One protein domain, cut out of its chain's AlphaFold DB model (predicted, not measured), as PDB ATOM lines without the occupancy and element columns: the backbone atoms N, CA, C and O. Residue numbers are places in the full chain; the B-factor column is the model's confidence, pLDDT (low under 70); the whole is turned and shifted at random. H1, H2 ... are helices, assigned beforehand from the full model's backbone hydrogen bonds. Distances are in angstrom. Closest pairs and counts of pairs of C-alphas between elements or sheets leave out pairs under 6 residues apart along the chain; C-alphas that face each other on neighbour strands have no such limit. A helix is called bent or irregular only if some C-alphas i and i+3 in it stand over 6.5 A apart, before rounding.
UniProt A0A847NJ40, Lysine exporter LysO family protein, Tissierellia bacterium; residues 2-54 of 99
ATOM      1  N   VAL A   2      39.673  23.066  23.311       92.25
ATOM      2  CA  VAL A   2      38.876  22.067  22.555       92.25
ATOM      3  C   VAL A   2      38.882  20.666  23.187       92.25
ATOM      4  O   VAL A   2      37.841  20.026  23.284       92.25
ATOM      5  N   ILE A   3      40.027  20.215  23.714       94.12
ATOM      6  CA  ILE A   3      40.133  18.892  24.353       94.12
ATOM      7  C   ILE A   3      39.250  18.758  25.605       94.12
ATOM      8  O   ILE A   3      38.774  17.674  25.913       94.12
ATOM      9  N   THR A   4      39.019  19.854  26.335       93.62
ATOM     10  CA  THR A   4      38.170  19.872  27.533       93.62
ATOM     11  C   THR A   4      36.698  19.778  27.143       93.62
ATOM     12  O   THR A   4      35.951  19.011  27.739       93.62
ATOM     13  N   LEU A   5      36.308  20.494  26.085       93.69
ATOM     14  CA  LEU A   5      34.958  20.445  25.530       93.69
ATOM     15  C   LEU A   5      34.602  19.031  25.051       93.69
ATOM     16  O   LEU A   5      33.548  18.508  25.398       93.69
ATOM     17  N   ILE A   6      35.518  18.386  24.324       95.81
ATOM     18  CA  ILE A   6      35.347  17.010  23.841       95.81
ATOM     19  C   ILE A   6      35.170  16.010  24.986       95.81
ATOM     20  O   ILE A   6      34.374  15.084  24.857       95.81
ATOM     21  N   LYS A   7      35.842  16.210  26.128       94.25
ATOM     22  CA  LYS A   7      35.653  15.357  27.314       94.25
ATOM     23  C   LYS A   7      34.250  15.510  27.902       94.25
ATOM     24  O   LYS A   7      33.597  14.502  28.155       94.25
ATOM     25  N   TYR A   8      33.772  16.743  28.082       94.00
ATOM     26  CA  TYR A   8      32.419  16.982  28.598       94.00
ATOM     27  C   TYR A   8      31.344  16.454  27.650       94.00
ATOM     28  O   TYR A   8      30.400  15.803  28.097       94.00
ATOM     29  N   LEU A   9      31.520  16.664  26.344       95.19
ATOM     30  CA  LEU A   9      30.606  16.141  25.335       95.19
ATOM     31  C   LEU A   9      30.617  14.606  25.311       95.19
ATOM     32  O   LEU A   9      29.558  13.991  25.249       95.19
ATOM     33  N   GLY A  10      31.791  13.982  25.436       95.50
ATOM     34  CA  GLY A  10      31.918  12.527  25.528       95.50
ATOM     35  C   GLY A  10      31.165  11.948  26.728       95.50
ATOM     36  O   GLY A  10      30.412  10.990  26.574       95.50
ATOM     37  N   ILE A  11      31.296  12.563  27.906       94.44
ATOM     38  CA  ILE A  11      30.562  12.153  29.115       94.44
ATOM     39  C   ILE A  11      29.048  12.315  28.920       94.44
ATOM     40  O   ILE A  11      28.292  11.419  29.296       94.44
ATOM     41  N   LEU A  12      28.604  13.414  28.298       93.31
ATOM     42  CA  LEU A  12      27.190  13.653  27.992       93.31
ATOM     43  C   LEU A  12      26.621  12.558  27.078       93.31
ATOM     44  O   LEU A  12      25.563  12.004  27.365       93.31
ATOM     45  N   VAL A  13      27.339  12.217  26.004       94.88
ATOM     46  CA  VAL A  13      26.925  11.179  25.050       94.88
ATOM     47  C   VAL A  13      26.870   9.810  25.726       94.88
ATOM     48  O   VAL A  13      25.891   9.090  25.552       94.88
ATOM     49  N   ILE A  14      27.864   9.462  26.548       93.38
ATOM     50  CA  ILE A  14      27.862   8.204  27.309       93.38
ATOM     51  C   ILE A  14      26.663   8.158  28.266       93.38
ATOM     52  O   ILE A  14      25.944   7.159  28.289       93.38
ATOM     53  N   GLY A  15      26.404   9.240  29.007       89.06
ATOM     54  CA  GLY A  15      25.240   9.353  29.888       89.06
ATOM     55  C   GLY A  15      23.910   9.222  29.137       89.06
ATOM     56  O   GLY A  15      23.021   8.509  29.595       89.06
ATOM     57  N   GLY A  16      23.799   9.832  27.954       89.50
ATOM     58  CA  GLY A  16      22.628   9.729  27.083       89.50
ATOM     59  C   GLY A  16      22.408   8.320  26.530       89.50
ATOM     60  O   GLY A  16      21.282   7.832  26.545       89.50
ATOM     61  N   ILE A  17      23.471   7.622  26.117       90.50
ATOM     62  CA  ILE A  17      23.389   6.224  25.665       90.50
ATOM     63  C   ILE A  17      22.955   5.312  26.819       90.50
ATOM     64  O   ILE A  17      22.130   4.425  26.614       90.50
ATOM     65  N   ILE A  18      23.483   5.529  28.030       87.00
ATOM     66  CA  ILE A  18      23.069   4.787  29.231       87.00
ATOM     67  C   ILE A  18      21.593   5.063  29.551       87.00
ATOM     68  O   ILE A  18      20.859   4.116  29.829       87.00
ATOM     69  N   GLY A  19      21.164   6.326  29.455       85.00
ATOM     70  CA  GLY A  19      19.771   6.751  29.609       85.00
ATOM     71  C   GLY A  19      18.822   6.101  28.603       85.00
ATOM     72  O   GLY A  19      17.759   5.627  28.978       85.00
ATOM     73  N   TYR A  20      19.233   6.021  27.337       83.62
ATOM     74  CA  TYR A  20      18.431   5.452  26.254       83.62
ATOM     75  C   TYR A  20      18.291   3.927  26.332       83.62
ATOM     76  O   TYR A  20      17.312   3.366  25.850       83.62
ATOM     77  N   LYS A  21      19.268   3.219  26.911       79.25
ATOM     78  CA  LYS A  21      19.332   1.752  26.817       79.25
ATOM     79  C   LYS A  21      18.334   0.997  27.710       79.25
ATOM     80  O   LYS A  21      18.510  -0.213  27.840       79.25
ATOM     81  N   ASP A  22      17.386   1.679  28.363       65.69
ATOM     82  CA  ASP A  22      16.349   1.152  29.287       65.69
ATOM     83  C   ASP A  22      16.877   0.182  30.373       65.69
ATOM     84  O   ASP A  22      16.152  -0.509  31.077       65.69
ATOM     85  N   LYS A  23      18.204   0.118  30.543       63.91
ATOM     86  CA  LYS A  23      18.898  -0.706  31.541       63.91
ATOM     87  C   LYS A  23      18.894  -0.058  32.923       63.91
ATOM     88  O   LYS A  23      19.497  -0.592  33.857       63.91
ATOM     89  N   LEU A  24      18.268   1.105  33.049       68.62
ATOM     90  CA  LEU A  24      18.057   1.759  34.322       68.62
ATOM     91  C   LEU A  24      16.985   0.975  35.064       68.62
ATOM     92  O   LEU A  24      15.891   0.749  34.571       68.62
ATOM     93  N   SER A  25      17.323   0.510  36.265       68.50
ATOM     94  CA  SER A  25      16.328  -0.135  37.113       68.50
ATOM     95  C   SER A  25      15.149   0.832  37.304       68.50
ATOM     96  O   SER A  25      15.403   2.009  37.569       68.50
ATOM     97  N   PRO A  26      13.886   0.372  37.284       70.31
ATOM     98  CA  PRO A  26      12.718   1.242  37.483       70.31
ATOM     99  C   PRO A  26      12.764   2.006  38.821       70.31
ATOM    100  O   PRO A  26      12.200   3.087  38.973       70.31
ATOM    101  N   LYS A  27      13.509   1.484  39.808       70.19
ATOM    102  CA  LYS A  27      13.800   2.176  41.075       70.19
ATOM    103  C   LYS A  27      14.761   3.358  40.919       70.19
ATOM    104  O   LYS A  27      14.678   4.301  41.703       70.19
ATOM    105  N   LEU A  28      15.702   3.278  39.977       72.25
ATOM    106  CA  LEU A  28      16.601   4.378  39.647       72.25
ATOM    107  C   LEU A  28      15.836   5.459  38.895       72.25
ATOM    108  O   LEU A  28      15.889   6.591  39.346       72.25
ATOM    109  N   GLU A  29      15.080   5.131  37.844       74.44
ATOM    110  CA  GLU A  29      14.294   6.125  37.087       74.44
ATOM    111  C   GLU A  29      13.385   6.969  37.983       74.44
ATOM    112  O   GLU A  29      13.433   8.197  37.923       74.44
ATOM    113  N   GLY A  30      12.651   6.335  38.907       79.38
ATOM    114  CA  GLY A  30      11.812   7.061  39.867       79.38
ATOM    115  C   GLY A  30      12.595   7.978  40.820       79.38
ATOM    116  O   GLY A  30      12.051   8.964  41.315       79.38
ATOM    117  N   LYS A  31      13.879   7.690  41.068       85.69
ATOM    118  CA  LYS A  31      14.768   8.497  41.924       85.69
ATOM    119  C   LYS A  31      15.628   9.492  41.150       85.69
ATOM    120  O   LYS A  31      16.115  10.438  41.769       85.69
ATOM    121  N   LEU A  32      15.817   9.316  39.841       87.94
ATOM    122  CA  LEU A  32      16.652  10.187  39.008       87.94
ATOM    123  C   LEU A  32      16.149  11.628  39.050       87.94
ATOM    124  O   LEU A  32      16.954  12.535  39.222       87.94
ATOM    125  N   ASN A  33      14.833  11.845  38.990       89.25
ATOM    126  CA  ASN A  33      14.266  13.192  39.076       89.25
ATOM    127  C   ASN A  33      14.572  13.867  40.430       89.25
ATOM    128  O   ASN A  33      14.967  15.033  40.488       89.25
ATOM    129  N   THR A  34      14.448  13.121  41.533       92.00
ATOM    130  CA  THR A  34      14.778  13.620  42.877       92.00
ATOM    131  C   THR A  34      16.269  13.902  43.014       92.00
ATOM    132  O   THR A  34      16.643  14.950  43.536       92.00
ATOM    133  N   ILE A  35      17.125  12.998  42.526       92.62
ATOM    134  CA  ILE A  35      18.580  13.158  42.590       92.62
ATOM    135  C   ILE A  35      19.030  14.347  41.740       92.62
ATOM    136  O   ILE A  35      19.820  15.161  42.205       92.62
ATOM    137  N   GLN A  36      18.466  14.501  40.540       93.56
ATOM    138  CA  GLN A  36      18.747  15.617  39.647       93.56
ATOM    139  C   GLN A  36      18.334  16.931  40.297       93.56
ATOM    140  O   GLN A  36      19.140  17.853  40.352       93.56
ATOM    141  N   SER A  37      17.119  17.007  40.837       95.31
ATOM    142  CA  SER A  37      16.638  18.204  41.529       95.31
ATOM    143  C   SER A  37      17.519  18.556  42.730       95.31
ATOM    144  O   SER A  37      17.888  19.716  42.897       95.31
ATOM    145  N   ALA A  38      17.927  17.564  43.530       96.62
ATOM    146  CA  ALA A  38      18.829  17.776  44.661       96.62
ATOM    147  C   ALA A  38      20.210  18.285  44.207       96.62
ATOM    148  O   ALA A  38      20.730  19.247  44.772       96.62
ATOM    149  N   CYS A  39      20.780  17.692  43.155       96.38
ATOM    150  CA  CYS A  39      22.037  18.145  42.563       96.38
ATOM    151  C   CYS A  39      21.923  19.556  41.971       96.38
ATOM    152  O   CYS A  39      22.822  20.365  42.174       96.38
ATOM    153  N   LEU A  40      20.830  19.871  41.269       97.38
ATOM    154  CA  LEU A  40      20.581  21.198  40.703       97.38
ATOM    155  C   LEU A  40      20.473  22.253  41.800       97.38
ATOM    156  O   LEU A  40      21.121  23.289  41.701       97.38
ATOM    157  N   LEU A  41      19.717  21.980  42.864       97.56
ATOM    158  CA  LEU A  41      19.623  22.877  44.017       97.56
ATOM    159  C   LEU A  41      20.988  23.089  44.672       97.56
ATOM    160  O   LEU A  41      21.352  24.225  44.965       97.56
ATOM    161  N   PHE A  42      21.767  22.020  44.850       98.00
ATOM    162  CA  PHE A  42      23.117  22.117  45.396       98.00
ATOM    163  C   PHE A  42      24.047  22.955  44.502       98.00
ATOM    164  O   PHE A  42      24.769  23.819  44.997       98.00
ATOM    165  N   LEU A  43      24.002  22.760  43.183       97.00
ATOM    166  CA  LEU A  43      24.778  23.552  42.225       97.00
ATOM    167  C   LEU A  43      24.359  25.024  42.226       97.00
ATOM    168  O   LEU A  43      25.221  25.898  42.272       97.00
ATOM    169  N   LEU A  44      23.055  25.304  42.217       97.12
ATOM    170  CA  LEU A  44      22.523  26.664  42.304       97.12
ATOM    171  C   LEU A  44      22.922  27.340  43.617       97.12
ATOM    172  O   LEU A  44      23.246  28.524  43.618       97.12
ATOM    173  N   PHE A  45      22.963  26.592  44.719       97.94
ATOM    174  CA  PHE A  45      23.426  27.090  46.009       97.94
ATOM    175  C   PHE A  45      24.903  27.502  45.966       97.94
ATOM    176  O   PHE A  45      25.238  28.632  46.322       97.94
ATOM    177  N   VAL A  46      25.784  26.633  45.458       97.56
ATOM    178  CA  VAL A  46      27.216  26.949  45.294       97.56
ATOM    179  C   VAL A  46      27.416  28.117  44.328       97.56
ATOM    180  O   VAL A  46      28.245  28.994  44.580       97.56
ATOM    181  N   MET A  47      26.638  28.176  43.247       96.19
ATOM    182  CA  MET A  47      26.666  29.289  42.300       96.19
ATOM    183  C   MET A  47      26.236  30.598  42.972       96.19
ATOM    184  O   MET A  47      26.895  31.618  42.783       96.19
ATOM    185  N   GLY A  48      25.196  30.563  43.807       94.19
ATOM    186  CA  GLY A  48      24.735  31.703  44.597       94.19
ATOM    187  C   GLY A  48      25.793  32.210  45.577       94.19
ATOM    188  O   GLY A  48      26.039  33.411  45.620       94.19
ATOM    189  N   ILE A  49      26.478  31.312  46.296       96.38
ATOM    190  CA  ILE A  49      27.608  31.678  47.171       96.38
ATOM    191  C   ILE A  49      28.731  32.317  46.352       96.38
ATOM    192  O   ILE A  49      29.241  33.371  46.715       96.38
ATOM    193  N   THR A  50      29.103  31.693  45.235       95.12
ATOM    194  CA  THR A  50      30.200  32.163  44.377       95.12
ATOM    195  C   THR A  50      29.921  33.557  43.820       95.12
ATOM    196  O   THR A  50      30.810  34.402  43.804       95.12
ATOM    197  N   ILE A  51      28.681  33.806  43.391       94.12
ATOM    198  CA  ILE A  51      28.225  35.126  42.956       94.12
ATOM    199  C   ILE A  51      28.245  36.101  44.135       94.12
ATOM    200  O   ILE A  51      28.811  37.173  43.997       94.12
ATOM    201  N   GLY A  52      27.697  35.711  45.289       92.00
ATOM    202  CA  GLY A  52      27.634  36.526  46.508       92.00
ATOM    203  C   GLY A  52      28.990  37.005  47.028       92.00
ATOM    204  O   GLY A  52      29.084  38.111  47.547       92.00
ATOM    205  N   LEU A  53      30.031  36.187  46.868       95.00
ATOM    206  CA  LEU A  53      31.408  36.513  47.249       95.00
ATOM    207  C   LEU A  53      32.156  37.339  46.192       95.00
ATOM    208  O   LEU A  53      33.287  37.754  46.430       95.00
ATOM    209  N   ASN A  54      31.568  37.542  45.012       94.69
ATOM    210  CA  ASN A  54      32.189  38.285  43.928       94.69
ATOM    211  C   ASN A  54      31.670  39.731  43.911       94.69
ATOM    212  O   ASN A  54      30.599  40.020  43.370       94.69
TER     213      ASN A  54
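This is residues 2 to 54 of the 99 residues of the protein "Lysine exporter LysO family protein" of Tissierellia bacterium (UniProt A0A847NJ40). A long helix, H2, and a shorter one, H1, make a flat, open V, joined at its point by the link of residues 21 to 25, with no contact between the two arms. The printed part has 53 residues with two named helices, H1 then H2, and no named strand; its class is all helix. It is only just extended, close to loose, with a radius of gyration of the C-alphas of 15.1 A and spans of 43 by 32 by 8 A.

H2, residues 26 to 52, is 39.4 A long, from C-alpha 26 at (12.718, 1.242, 37.483) to C-alpha 52 at (27.634, 36.526, 46.508). It is irregular, but only just: C-alphas 30 and 33 are 6.7 A apart. H1, residues 2 to 20, begins at (38.876, 22.067, 22.555) and is 26.6 A long.

H2 has a kink of 31 degrees near residue 33. H1 and H2 are apart, with no C-alpha of the one within 8 A of the other. Residues 2 to 18 of H1 stand free, and so do residues 33 to 54, of which 33 to 52 belong to H2. In H1 every O i to N i+4 pair is within hydrogen-bond range; in H2, 20 of 23 are.

The two C-alphas farthest apart, of Lys 23 and Asn 54, are 43.0 A apart. The link is tight, and the printed part has no cut. Mean pLDDT of the printed part is 89.3; residues 22 to 25 are under 70.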